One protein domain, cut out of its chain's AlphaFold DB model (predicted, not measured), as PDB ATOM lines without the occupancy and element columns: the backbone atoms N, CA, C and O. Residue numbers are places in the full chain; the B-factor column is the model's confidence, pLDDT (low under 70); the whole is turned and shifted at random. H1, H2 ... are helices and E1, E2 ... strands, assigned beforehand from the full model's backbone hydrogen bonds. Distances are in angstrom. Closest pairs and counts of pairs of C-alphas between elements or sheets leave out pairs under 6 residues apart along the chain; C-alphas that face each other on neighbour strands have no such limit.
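This is residues 110 to 205 of the 210 residues of the protein "Oligosaccharide repeat unit polymerase Wzy" of Bacillus cereus (UniProt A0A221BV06). One long helix, H1, makes the length of a rod, with a helical hairpin, H2 and H3, packed along its first part and a small two-strand hairpin, E1 and E2, beside its later part. The three helices form a loose up-and-down bundle, each running against the one before it in the chain, and the end of H3 comes near E2. The printed part has 96 residues, with three named helices and two named strands in the order H1, E1, E2, H2, H3; the sheet, E1 - E2, is antiparallel and the class is mostly helix. The whole is compact, with a radius of gyration of the C-alphas of 13.9 A, and spans 43 by 20 by 19 A.

H1, residues 110 to 140, touches H2, residues 167 to 183, with its residues 112 to 119 alone; the closest C-alphas, of Gly 119 and Phe 177, are 5.3 A apart. H1 and H2 run opposite ways at a steep tilt of 42 degrees. With its residues 116 to 127 alone H1 touches H3, residues 188 to 204; the closest C-alphas, of Val 120 and Gly 193, are 5.3 A apart. H1 and H3 run the same way at a steep tilt of 41 degrees. The hairpin of H2 and H3 has a shallow tilt of 24 degrees, opposite ways, and the C-alphas of Tyr 181 and Asn 190, its closest, are 5.2 A apart. H2 has a kink of 33 degrees near residue 174. E1, residues 151 to 154, and E2, residues 157 to 160, form an antiparallel hairpin, with N 152 and O 159 at 2.9 A and N 159 and O 152 at 2.8 A, within hydrogen-bond range. The closest C-alphas of H1 and E1, Gly 133 and Leu 151, are 5.2 A apart; those of E2 and H3, Leu 160 and Thr 204, are 4.2 A apart. E1 and H3 are apart. In H1 and H3 every O i to N i+4 pair is within hydrogen-bond range; in H2, 11 of 13 are.

H1 begins at C-alpha 110, (4.165, 36.901, 83.385), and is 44.5 A long. E1 is 9.6 A long and E2 9.9 A. H2 measures 24.0 A. H3 measures 24.4 A and ends at C-alpha 204, (33.248, 40.316, 85.100).

The C-alphas farthest apart, of Val 110 and Tyr 140, are 44.5 A apart. The printed part has no cut. The links E1 to E2 and H2 to H3 are tight, those from H1 to E1 and from E2 to H2 are short, and no link is long. Residues 147 to 148 pair with residues 151 to 152 of E1, antiparallel. The mean pLDDT of the printed part is 91.3, and no printed residue is under 70.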
ATOM      1  N   VAL A 110       3.489  37.488  84.554       93.00
ATOM      2  CA  VAL A 110       4.165  36.901  83.385       93.00
ATOM      3  C   VAL A 110       5.519  37.571  83.162       93.00
ATOM      4  O   VAL A 110       6.497  36.891  82.853       93.00
ATOM      5  N   LEU A 111       5.605  38.889  83.353       93.06
ATOM      6  CA  LEU A 111       6.862  39.626  83.241       93.06
ATOM      7  C   LEU A 111       7.868  39.191  84.318       93.06
ATOM      8  O   LEU A 111       9.006  38.864  83.991       93.06
ATOM      9  N   GLU A 112       7.436  39.123  85.575       92.56
ATOM     10  CA  GLU A 112       8.251  38.699  86.718       92.56
ATOM     11  C   GLU A 112       8.805  37.283  86.530       92.56
ATOM     12  O   GLU A 112      10.012  37.058  86.620       92.56
ATOM     13  N   SER A 113       7.934  36.332  86.187       91.69
ATOM     14  CA  SER A 113       8.343  34.949  85.930       91.69
ATOM     15  C   SER A 113       9.270  34.824  84.712       91.69
ATOM     16  O   SER A 113      10.208  34.024  84.732       91.69
ATOM     17  N   SER A 114       9.075  35.649  83.677       94.44
ATOM     18  CA  SER A 114       9.966  35.693  82.511       94.44
ATOM     19  C   SER A 114      11.349  36.245  82.861       94.44
ATOM     20  O   SER A 114      12.349  35.684  82.420       94.44
ATOM     21  N   ILE A 115      11.427  37.300  83.682       94.69
ATOM     22  CA  ILE A 115      12.695  37.852  84.185       94.69
ATOM     23  C   ILE A 115      13.440  36.795  85.004       94.69
ATOM     24  O   ILE A 115      14.635  36.592  84.782       94.69
ATOM     25  N   ALA A 116      12.738  36.080  85.890       94.06
ATOM     26  CA  ALA A 116      13.318  35.009  86.695       94.06
ATOM     27  C   ALA A 116      13.899  33.886  85.823       94.06
ATOM     28  O   ALA A 116      15.024  33.440  86.017       94.06
ATOM     29  N   TYR A 117      13.150  33.423  84.821       93.75
ATOM     30  CA  TYR A 117      13.625  32.342  83.964       93.75
ATOM     31  C   TYR A 117      14.804  32.782  83.086       93.75
ATOM     32  O   TYR A 117      15.837  32.109  83.030       93.75
ATOM     33  N   VAL A 118      14.680  33.940  82.430       95.88
ATOM     34  CA  VAL A 118      15.727  34.460  81.542       95.88
ATOM     35  C   VAL A 118      16.993  34.790  82.320       95.88
ATOM     36  O   VAL A 118      18.077  34.510  81.820       95.88
ATOM     37  N   GLY A 119      16.890  35.303  83.546       95.31
ATOM     38  CA  GLY A 119      18.055  35.593  84.374       95.31
ATOM     39  C   GLY A 119      18.875  34.347  84.707       95.31
ATOM     40  O   GLY A 119      20.105  34.402  84.664       95.31
ATOM     41  N   VAL A 120      18.226  33.212  84.997       95.38
ATOM     42  CA  VAL A 120      18.928  31.935  85.218       95.38
ATOM     43  C   VAL A 120      19.606  31.485  83.928       95.38
ATOM     44  O   VAL A 120      20.807  31.226  83.930       95.38
ATOM     45  N   VAL A 121      18.868  31.443  82.813       95.88
ATOM     46  CA  VAL A 121      19.408  31.012  81.512       95.88
ATOM     47  C   VAL A 121      20.590  31.887  81.089       95.88
ATOM     48  O   VAL A 121      21.642  31.365  80.726       95.88
ATOM     49  N   PHE A 122      20.449  33.208  81.187       95.81
ATOM     50  CA  PHE A 122      21.481  34.178  80.833       95.81
ATOM     51  C   PHE A 122      22.771  33.948  81.624       95.81
ATOM     52  O   PHE A 122      23.847  33.869  81.029       95.81
ATOM     53  N   ASN A 123      22.675  33.788  82.947       96.25
ATOM     54  CA  ASN A 123      23.848  33.594  83.794       96.25
ATOM     55  C   ASN A 123      24.489  32.216  83.617       96.25
ATOM     56  O   ASN A 123      25.713  32.133  83.525       96.25
ATOM     57  N   VAL A 124      23.693  31.147  83.504       96.56
ATOM     58  CA  VAL A 124      24.210  29.787  83.271       96.56
ATOM     59  C   VAL A 124      24.954  29.716  81.940       96.56
ATOM     60  O   VAL A 124      26.100  29.270  81.903       96.56
ATOM     61  N   VAL A 125      24.345  30.197  80.852       95.88
ATOM     62  CA  VAL A 125      24.982  30.190  79.526       95.88
ATOM     63  C   VAL A 125      26.242  31.055  79.525       95.88
ATOM     64  O   VAL A 125      27.271  30.638  78.998       95.88
ATOM     65  N   SER A 126      26.202  32.225  80.164       95.69
ATOM     66  CA  SER A 126      27.364  33.114  80.258       95.69
ATOM     67  C   SER A 126      28.520  32.491  81.037       95.69
ATOM     68  O   SER A 126      29.670  32.623  80.625       95.69
ATOM     69  N   LEU A 127      28.225  31.764  82.118       96.44
ATOM     70  CA  LEU A 127      29.231  31.051  82.898       96.44
ATOM     71  C   LEU A 127      29.851  29.894  82.102       96.44
ATOM     72  O   LEU A 127      31.068  29.737  82.109       96.44
ATOM     73  N   ILE A 128      29.041  29.125  81.365       96.56
ATOM     74  CA  ILE A 128      29.537  28.056  80.484       96.56
ATOM     75  C   ILE A 128      30.480  28.633  79.420       96.56
ATOM     76  O   ILE A 128      31.589  28.131  79.242       96.56
ATOM     77  N   LEU A 129      30.076  29.716  78.746       94.75
ATOM     78  CA  LEU A 129      30.908  30.388  77.740       94.75
ATOM     79  C   LEU A 129      32.207  30.942  78.335       94.75
ATOM     80  O   LEU A 129      33.250  30.890  77.685       94.75
ATOM     81  N   TYR A 130      32.158  31.443  79.568       95.44
ATOM     82  CA  TYR A 130      33.342  31.907  80.278       95.44
ATOM     83  C   TYR A 130      34.302  30.763  80.620       95.44
ATOM     84  O   TYR A 130      35.501  30.911  80.410       95.44
ATOM     85  N   ILE A 131      33.801  29.606  81.068       95.12
ATOM     86  CA  ILE A 131      34.631  28.417  81.337       95.12
ATOM     87  C   ILE A 131      35.322  27.935  80.054       95.12
ATOM     88  O   ILE A 131      36.520  27.662  80.076       95.12
ATOM     89  N   ILE A 132      34.599  27.885  78.929       94.31
ATOM     90  CA  ILE A 132      35.182  27.557  77.615       94.31
ATOM     91  C   ILE A 132      36.269  28.578  77.246       94.31
ATOM     92  O   ILE A 132      37.353  28.204  76.798       94.31
ATOM     93  N   GLY A 133      36.005  29.865  77.485       92.88
ATOM     94  CA  GLY A 133      36.981  30.932  77.284       92.88
ATOM     95  C   GLY A 133      38.236  30.768  78.136       92.88
ATOM     96  O   GLY A 133      39.345  30.921  77.630       92.88
ATOM     97  N   LEU A 134      38.082  30.425  79.416       93.19
ATOM     98  CA  LEU A 134      39.198  30.214  80.337       93.19
ATOM     99  C   LEU A 134      40.074  29.036  79.913       93.19
ATOM    100  O   LEU A 134      41.295  29.126  80.001       93.19
ATOM    101  N   GLN A 135      39.465  27.946  79.435       92.62
ATOM    102  CA  GLN A 135      40.210  26.801  78.911       92.62
ATOM    103  C   GLN A 135      41.077  27.214  77.720       92.62
ATOM    104  O   GLN A 135      42.266  26.906  77.699       92.62
ATOM    105  N   TYR A 136      40.516  27.975  76.778       89.81
ATOM    106  CA  TYR A 136      41.274  28.507  75.647       89.81
ATOM    107  C   TYR A 136      42.416  29.430  76.102       89.81
ATOM    108  O   TYR A 136      43.569  29.204  75.737       89.81
ATOM    109  N   PHE A 137      42.122  30.391  76.984       89.88
ATOM    110  CA  PHE A 137      43.116  31.315  77.539       89.88
ATOM    111  C   PHE A 137      44.265  30.587  78.254       89.88
ATOM    112  O   PHE A 137      45.423  30.970  78.129       89.88
ATOM    113  N   SER A 138      43.969  29.503  78.980       87.50
ATOM    114  CA  SER A 138      44.993  28.717  79.680       87.50
ATOM    115  C   SER A 138      45.945  27.965  78.744       87.50
ATOM    116  O   SER A 138      47.084  27.704  79.123       87.50
ATOM    117  N   LEU A 139      45.488  27.616  77.536       86.81
ATOM    118  CA  LEU A 139      46.252  26.834  76.562       86.81
ATOM    119  C   LEU A 139      47.074  27.713  75.616       86.81
ATOM    120  O   LEU A 139      48.208  27.365  75.297       86.81
ATOM    121  N   TYR A 140      46.503  28.831  75.165       83.94
ATOM    122  CA  TYR A 140      47.090  29.675  74.121       83.94
ATOM    123  C   TYR A 140      47.586  31.031  74.639       83.94
ATOM    124  O   TYR A 140      48.248  31.763  73.905       83.94
ATOM    125  N   GLY A 141      47.313  31.359  75.906       77.56
ATOM    126  CA  GLY A 141      47.419  32.727  76.402       77.56
ATOM    127  C   GLY A 141      46.285  33.593  75.854       77.56
ATOM    128  O   GLY A 141      45.303  33.083  75.312       77.56
ATOM    129  N   GLY A 142      46.403  34.909  76.010       76.81
ATOM    130  CA  GLY A 142      45.484  35.837  75.363       76.81
ATOM    131  C   GLY A 142      46.106  37.206  75.147       76.81
ATOM    132  O   GLY A 142      46.811  37.721  76.021       76.81
ATOM    133  N   GLU A 143      45.846  37.778  73.976       81.38
ATOM    134  CA  GLU A 143      46.281  39.127  73.627       81.38
ATOM    135  C   GLU A 143      45.398  40.190  74.297       81.38
ATOM    136  O   GLU A 143      44.280  39.934  74.755       81.38
ATOM    137  N   GLU A 144      45.901  41.423  74.392       81.31
ATOM    138  CA  GLU A 144      45.119  42.516  74.968       81.31
ATOM    139  C   GLU A 144      43.862  42.777  74.122       81.31
ATOM    140  O   GLU A 144      43.944  43.003  72.916       81.31
ATOM    141  N   ARG A 145      42.696  42.796  74.778       82.06
ATOM    142  CA  ARG A 145      41.357  42.931  74.175       82.06
ATOM    143  C   ARG A 145      40.915  41.755  73.314       82.06
ATOM    144  O   ARG A 145      39.945  41.888  72.567       82.06
ATOM    145  N   GLU A 146      41.564  40.603  73.440       86.25
ATOM    146  CA  GLU A 146      41.067  39.392  72.804       86.25
ATOM    147  C   GLU A 146      39.725  38.980  73.425       86.25
ATOM    148  O   GLU A 146      39.569  38.914  74.649       86.25
ATOM    149  N   ILE A 147      38.741  38.723  72.559       88.12
ATOM    150  CA  ILE A 147      37.415  38.230  72.928       88.12
ATOM    151  C   ILE A 147      37.272  36.813  72.390       88.12
ATOM    152  O   ILE A 147      37.268  36.608  71.176       88.12
ATOM    153  N   PHE A 148      37.061  35.846  73.280       88.81
ATOM    154  CA  PHE A 148      36.822  34.458  72.895       88.81
ATOM    155  C   PHE A 148      35.665  33.844  73.688       88.81
ATOM    156  O   PHE A 148      35.632  33.903  74.916       88.81
ATOM    157  N   ALA A 149      34.704  33.247  72.971       87.25
ATOM    158  CA  ALA A 149      33.445  32.702  73.496       87.25
ATOM    159  C   ALA A 149      32.640  33.717  74.343       87.25
ATOM    160  O   ALA A 149      31.809  34.445  73.793       87.25
ATOM    161  N   GLY A 150      32.909  33.787  75.649       88.75
ATOM    162  CA  GLY A 150      32.320  34.728  76.610       88.75
ATOM    163  C   GLY A 150      33.342  35.338  77.575       88.75
ATOM    164  O   GLY A 150      32.976  35.753  78.677       88.75
ATOM    165  N   LEU A 151      34.614  35.368  77.180       92.56
ATOM    166  CA  LEU A 151      35.733  35.920  77.935       92.56
ATOM    167  C   LEU A 151      36.375  37.073  77.157       92.56
ATOM    168  O   LEU A 151      36.579  36.970  75.950       92.56
ATOM    169  N   LEU A 152      36.698  38.150  77.868       92.75
ATOM    170  CA  LEU A 152      37.488  39.282  77.391       92.75
ATOM    171  C   LEU A 152      38.796  39.340  78.181       92.75
ATOM    172  O   LEU A 152      38.767  39.401  79.410       92.75
ATOM    173  N   VAL A 153      39.932  39.385  77.497       89.81
ATOM    174  CA  VAL A 153      41.228  39.626  78.138       89.81
ATOM    175  C   VAL A 153      41.477  41.130  78.192       89.81
ATOM    176  O   VAL A 153      41.659  41.777  77.166       89.81
ATOM    177  N   ASP A 154      41.501  41.711  79.389       85.81
ATOM    178  CA  ASP A 154      41.851  43.125  79.581       85.81
ATOM    179  C   ASP A 154      43.026  43.236  80.552       85.81
ATOM    180  O   ASP A 154      42.931  42.826  81.712       85.81
ATOM    181  N   ARG A 155      44.152  43.780  80.071       82.81
ATOM    182  CA  ARG A 155      45.424  43.891  80.814       82.81
ATOM    183  C   ARG A 155      45.925  42.553  81.378       82.81
ATOM    184  O   ARG A 155      46.404  42.499  82.508       82.81
ATOM    185  N   GLY A 156      45.772  41.473  80.612       81.31
ATOM    186  CA  GLY A 156      46.170  40.122  81.021       81.31
ATOM    187  C   GLY A 156      45.230  39.448  82.026       81.31
ATOM    188  O   GLY A 156      45.531  38.345  82.475       81.31
ATOM    189  N   TYR A 157      44.094  40.068  82.369       85.12
ATOM    190  CA  TYR A 157      43.086  39.476  83.249       85.12
ATOM    191  C   TYR A 157      41.863  38.987  82.454       85.12
ATOM    192  O   TYR A 157      41.279  39.778  81.704       85.12
ATOM    193  N   PRO A 158      41.432  37.725  82.644       90.88
ATOM    194  CA  PRO A 158      40.253  37.178  81.985       90.88
ATOM    195  C   PRO A 158      38.962  37.650  82.664       90.88
ATOM    196  O   PRO A 158      38.637  37.243  83.781       90.88
ATOM    197  N   ARG A 159      38.185  38.476  81.966       92.88
ATOM    198  CA  ARG A 159      36.903  39.017  82.430       92.88
ATOM    199  C   ARG A 159      35.729  38.319  81.763       92.88
ATOM    200  O   ARG A 159      35.749  38.081  80.557       92.88
ATOM    201  N   LEU A 160      34.690  38.017  82.535       93.81
ATOM    202  CA  LEU A 160      33.448  37.463  82.004       93.81
ATOM    203  C   LEU A 160      32.665  38.540  81.241       93.81
ATOM    204  O   LEU A 160      32.349  39.595  81.785       93.81
ATOM    205  N   ILE A 161      32.333  38.243  79.985       92.56
ATOM    206  CA  ILE A 161      31.413  39.028  79.142       92.56
ATOM    207  C   ILE A 161      30.226  38.189  78.640       92.56
ATOM    208  O   ILE A 161      29.216  38.739  78.211       92.56
ATOM    209  N   GLY A 162      30.299  36.857  78.750       92.44
ATOM    210  CA  GLY A 162      29.184  35.948  78.491       92.44
ATOM    211  C   GLY A 162      28.618  36.072  77.074       92.44
ATOM    212  O   GLY A 162      29.330  35.905  76.087       92.44
ATOM    213  N   LEU A 163      27.316  36.358  76.983       91.12
ATOM    214  CA  LEU A 163      26.590  36.567  75.722       91.12
ATOM    215  C   LEU A 163      26.767  37.973  75.114       91.12
ATOM    216  O   LEU A 163      26.164  38.280  74.082       91.12
ATOM    217  N   LEU A 164      27.572  38.821  75.750       92.12
ATOM    218  CA  LEU A 164      27.774  40.225  75.412       92.12
ATOM    219  C   LEU A 164      29.246  40.482  75.064       92.12
ATOM    220  O   LEU A 164      30.078  39.577  75.110       92.12
ATOM    221  N   ASP A 165      29.553  41.727  74.697       88.44
ATOM    222  CA  ASP A 165      30.895  42.140  74.258       88.44
ATOM    223  C   ASP A 165      31.643  43.007  75.273       88.44
ATOM    224  O   ASP A 165      32.852  43.183  75.157       88.44
ATOM    225  N   ASP A 166      30.943  43.556  76.267       88.88
ATOM    226  CA  ASP A 166      31.517  44.480  77.244       88.88
ATOM    227  C   ASP A 166      31.105  44.082  78.670       88.88
ATOM    228  O   ASP A 166      29.921  43.823  78.919       88.88
ATOM    229  N   PRO A 167      32.051  44.053  79.624       90.44
ATOM    230  CA  PRO A 167      31.772  43.610  80.986       90.44
ATOM    231  C   PRO A 167      30.877  44.597  81.752       90.44
ATOM    232  O   PRO A 167      30.123  44.179  82.623       90.44
ATOM    233  N   ASN A 168      30.887  45.893  81.425       91.00
ATOM    234  CA  ASN A 168      29.986  46.867  82.051       91.00
ATOM    235  C   ASN A 168      28.559  46.715  81.521       91.00
ATOM    236  O   ASN A 168      27.608  46.794  82.296       91.00
ATOM    237  N   ILE A 169      28.402  46.455  80.217       90.25
ATOM    238  CA  ILE A 169      27.092  46.133  79.631       90.25
ATOM    239  C   ILE A 169      26.551  44.834  80.241       90.25
ATOM    240  O   ILE A 169      25.362  44.751  80.549       90.25
ATOM    241  N   PHE A 170      27.421  43.847  80.481       93.50
ATOM    242  CA  PHE A 170      27.047  42.627  81.190       93.50
ATOM    243  C   PHE A 170      26.494  42.917  82.582       93.50
ATOM    244  O   PHE A 170      25.382  42.486  82.885       93.50
ATOM    245  N   ILE A 171      27.223  43.678  83.407       93.06
ATOM    246  CA  ILE A 171      26.744  44.043  84.745       93.06
ATOM    247  C   ILE A 171      25.419  44.796  84.662       93.06
ATOM    248  O   ILE A 171      24.495  44.450  85.389       93.06
ATOM    249  N   PHE A 172      25.294  45.778  83.765       92.06
ATOM    250  CA  PHE A 172      24.067  46.561  83.618       92.06
ATOM    251  C   PHE A 172      22.833  45.670  83.416       92.06
ATOM    252  O   PHE A 172      21.820  45.845  84.095       92.06
ATOM    253  N   TYR A 173      22.931  44.678  82.531       92.44
ATOM    254  CA  TYR A 173      21.849  43.721  82.329       92.44
ATOM    255  C   TYR A 173      21.667  42.771  83.512       92.44
ATOM    256  O   TYR A 173      20.534  42.506  83.916       92.44
ATOM    257  N   ASN A 174      22.762  42.298  84.111       94.50
ATOM    258  CA  ASN A 174      22.702  41.392  85.252       94.50
ATOM    259  C   ASN A 174      22.074  42.044  86.496       94.50
ATOM    260  O   ASN A 174      21.424  41.356  87.281       94.50
ATOM    261  N   THR A 175      22.182  43.369  86.645       93.88
ATOM    262  CA  THR A 175      21.539  44.134  87.723       93.88
ATOM    263  C   THR A 175      20.018  43.975  87.714       93.88
ATOM    264  O   THR A 175      19.414  43.892  88.779       93.88
ATOM    265  N   ILE A 176      19.382  43.860  86.542       93.56
ATOM    266  CA  ILE A 176      17.926  43.648  86.447       93.56
ATOM    267  C   ILE A 176      17.542  42.327  87.130       93.56
ATOM    268  O   ILE A 176      16.626  42.290  87.952       93.56
ATOM    269  N   PHE A 177      18.278  41.253  86.831       94.88
ATOM    270  CA  PHE A 177      18.054  39.935  87.427       94.88
ATOM    271  C   PHE A 177      18.409  39.921  88.914       94.88
ATOM    272  O   PHE A 177      17.638  39.416  89.726       94.88
ATOM    273  N   PHE A 178      19.533  40.538  89.284       95.06
ATOM    274  CA  PHE A 178      19.966  40.666  90.671       95.06
ATOM    275  C   PHE A 178      18.895  41.339  91.541       95.06
ATOM    276  O   PHE A 178      18.503  40.781  92.565       95.06
ATOM    277  N   MET A 179      18.372  42.493  91.111       94.69
ATOM    278  CA  MET A 179      17.345  43.233  91.854       94.69
ATOM    279  C   MET A 179      16.050  42.428  91.980       94.69
ATOM    280  O   MET A 179      15.422  42.419  93.043       94.69
ATOM    281  N   TYR A 180      15.669  41.704  90.924       94.69
ATOM    282  CA  TYR A 180      14.506  40.826  90.963       94.69
ATOM    283  C   TYR A 180      14.686  39.684  91.976       94.69
ATOM    284  O   TYR A 180      13.814  39.467  92.816       94.69
ATOM    285  N   TYR A 181      15.818  38.976  91.956       95.38
ATOM    286  CA  TYR A 181      16.039  37.858  92.877       95.38
ATOM    287  C   TYR A 181      16.210  38.305  94.325       95.38
ATOM    288  O   TYR A 181      15.687  37.652  95.226       95.38
ATOM    289  N   MET A 182      16.895  39.429  94.551       93.94
ATOM    290  CA  MET A 182      17.097  39.993  95.886       93.94
ATOM    291  C   MET A 182      15.768  40.348  96.565       93.94
ATOM    292  O   MET A 182      15.629  40.179  97.774       93.94
ATOM    293  N   THR A 183      14.777  40.796  95.793       92.62
ATOM    294  CA  THR A 183      13.441  41.139  96.304       92.62
ATOM    295  C   THR A 183      12.491  39.936  96.389       92.62
ATOM    296  O   THR A 183      11.489  40.013  97.094       92.62
ATOM    297  N   ASN A 184      12.818  38.801  95.755       91.12
ATOM    298  CA  ASN A 184      11.945  37.623  95.643       91.12
ATOM    299  C   ASN A 184      12.621  36.320  96.117       91.12
ATOM    300  O   ASN A 184      12.681  35.329  95.386       91.12
ATOM    301  N   LEU A 185      13.099  36.288  97.363       88.00
ATOM    302  CA  LEU A 185      13.883  35.175  97.934       88.00
ATOM    303  C   LEU A 185      13.078  33.935  98.367       88.00
ATOM    304  O   LEU A 185      13.648  32.991  98.904       88.00
ATOM    305  N   GLN A 186      11.762  33.912  98.157       85.00
ATOM    306  CA  GLN A 186      10.908  32.824  98.655       85.00
ATOM    307  C   GLN A 186      11.153  31.485  97.936       85.00
ATOM    308  O   GLN A 186      10.962  30.424  98.525       85.00
ATOM    309  N   ASN A 187      11.608  31.526  96.679       86.88
ATOM    310  CA  ASN A 187      11.806  30.342  95.846       86.88
ATOM    311  C   ASN A 187      13.286  29.950  95.753       86.88
ATOM    312  O   ASN A 187      14.146  30.793  95.492       86.88
ATOM    313  N   ILE A 188      13.580  28.647  95.842       88.12
ATOM    314  CA  ILE A 188      14.945  28.100  95.696       88.12
ATOM    315  C   ILE A 188      15.565  28.489  94.347       88.12
ATOM    316  O   ILE A 188      16.750  28.802  94.278       88.12
ATOM    317  N   THR A 189      14.767  28.528  93.279       87.56
ATOM    318  CA  THR A 189      15.215  28.971  91.949       87.56
ATOM    319  C   THR A 189      15.762  30.391  91.971       87.56
ATOM    320  O   THR A 189      16.773  30.665  91.332       87.56
ATOM    321  N   ASN A 190      15.136  31.282  92.739       91.44
ATOM    322  CA  ASN A 190      15.542  32.677  92.843       91.44
ATOM    323  C   ASN A 190      16.785  32.821  93.722       91.44
ATOM    324  O   ASN A 190      17.649  33.634  93.418       91.44
ATOM    325  N   ILE A 191      16.925  31.988  94.758       92.62
ATOM    326  CA  ILE A 191      18.152  31.915  95.563       92.62
ATOM    327  C   ILE A 191      19.330  31.452  94.695       92.62
ATOM    328  O   ILE A 191      20.382  32.088  94.691       92.62
ATOM    329  N   LEU A 192      19.149  30.385  93.910       93.12
ATOM    330  CA  LEU A 192      20.164  29.916  92.963       93.12
ATOM    331  C   LEU A 192      20.463  30.973  91.893       93.12
ATOM    332  O   LEU A 192      21.627  31.219  91.588       93.12
ATOM    333  N   GLY A 193      19.429  31.636  91.369       92.88
ATOM    334  CA  GLY A 193      19.560  32.756  90.439       92.88
ATOM    335  C   GLY A 193      20.375  33.910  91.020       92.88
ATOM    336  O   GLY A 193      21.254  34.433  90.342       92.88
ATOM    337  N   LEU A 194      20.161  34.256  92.292       95.31
ATOM    338  CA  LEU A 194      20.923  35.295  92.982       95.31
ATOM    339  C   LEU A 194      22.397  34.914  93.124       95.31
ATOM    340  O   LEU A 194      23.266  35.730  92.824       95.31
ATOM    341  N   ILE A 195      22.684  33.678  93.547       95.19
ATOM    342  CA  ILE A 195      24.061  33.174  93.654       95.19
ATOM    343  C   ILE A 195      24.743  33.250  92.284       95.19
ATOM    344  O   ILE A 195      25.855  33.764  92.176       95.19
ATOM    345  N   LEU A 196      24.053  32.815  91.227       94.88
ATOM    346  CA  LEU A 196      24.547  32.921  89.858       94.88
ATOM    347  C   LEU A 196      24.837  34.378  89.476       94.88
ATOM    348  O   LEU A 196      25.951  34.656  89.047       94.88
ATOM    349  N   CYS A 197      23.912  35.313  89.706       94.88
ATOM    350  CA  CYS A 197      24.127  36.736  89.430       94.88
ATOM    351  C   CYS A 197      25.344  37.306  90.168       94.88
ATOM    352  O   CYS A 197      26.142  38.023  89.572       94.88
ATOM    353  N   VAL A 198      25.507  36.994  91.456       94.31
ATOM    354  CA  VAL A 198      26.649  37.481  92.243       94.31
ATOM    355  C   VAL A 198      27.955  36.913  91.696       94.31
ATOM    356  O   VAL A 198      28.907  37.661  91.483       94.31
ATOM    357  N   THR A 199      28.000  35.608  91.419       94.38
ATOM    358  CA  THR A 199      29.209  34.971  90.874       94.38
ATOM    359  C   THR A 199      29.593  35.539  89.509       94.38
ATOM    360  O   THR A 199      30.748  35.912  89.317       94.38
ATOM    361  N   THR A 200      28.648  35.681  88.577       93.94
ATOM    362  CA  THR A 200      28.932  36.231  87.244       93.94
ATOM    363  C   THR A 200      29.319  37.705  87.300       93.94
ATOM    364  O   THR A 200      30.262  38.095  86.617       93.94
ATOM    365  N   SER A 201      28.678  38.512  88.155       93.38
ATOM    366  CA  SER A 201      29.066  39.910  88.377       93.38
ATOM    367  C   SER A 201      30.494  40.027  88.907       93.38
ATOM    368  O   SER A 201      31.267  40.818  88.373       93.38
ATOM    369  N   LEU A 202      30.896  39.208  89.885       92.12
ATOM    370  CA  LEU A 202      32.274  39.211  90.389       92.12
ATOM    371  C   LEU A 202      33.284  38.808  89.304       92.12
ATOM    372  O   LEU A 202      34.316  39.457  89.154       92.12
ATOM    373  N   LEU A 203      32.968  37.784  88.505       91.75
ATOM    374  CA  LEU A 203      33.840  37.301  87.425       91.75
ATOM    375  C   LEU A 203      33.987  38.290  86.258       91.75
ATOM    376  O   LEU A 203      34.930  38.181  85.473       91.75
ATOM    377  N   THR A 204      33.086  39.265  86.119       89.62
ATOM    378  CA  THR A 204      33.248  40.316  85.100       89.62
ATOM    379  C   THR A 204      34.362  41.302  85.438       89.62
ATOM    380  O   THR A 204      34.888  41.943  84.528       89.62
ATOM    381  N   PHE A 205      34.728  41.451  86.720       82.94
ATOM    382  CA  PHE A 205      35.666  42.471  87.209       82.94
ATOM    383  C   PHE A 205      35.392  43.882  86.643       82.94
ATOM    384  O   PHE A 205      36.320  44.659  86.390       82.94
TER     385      PHE A 205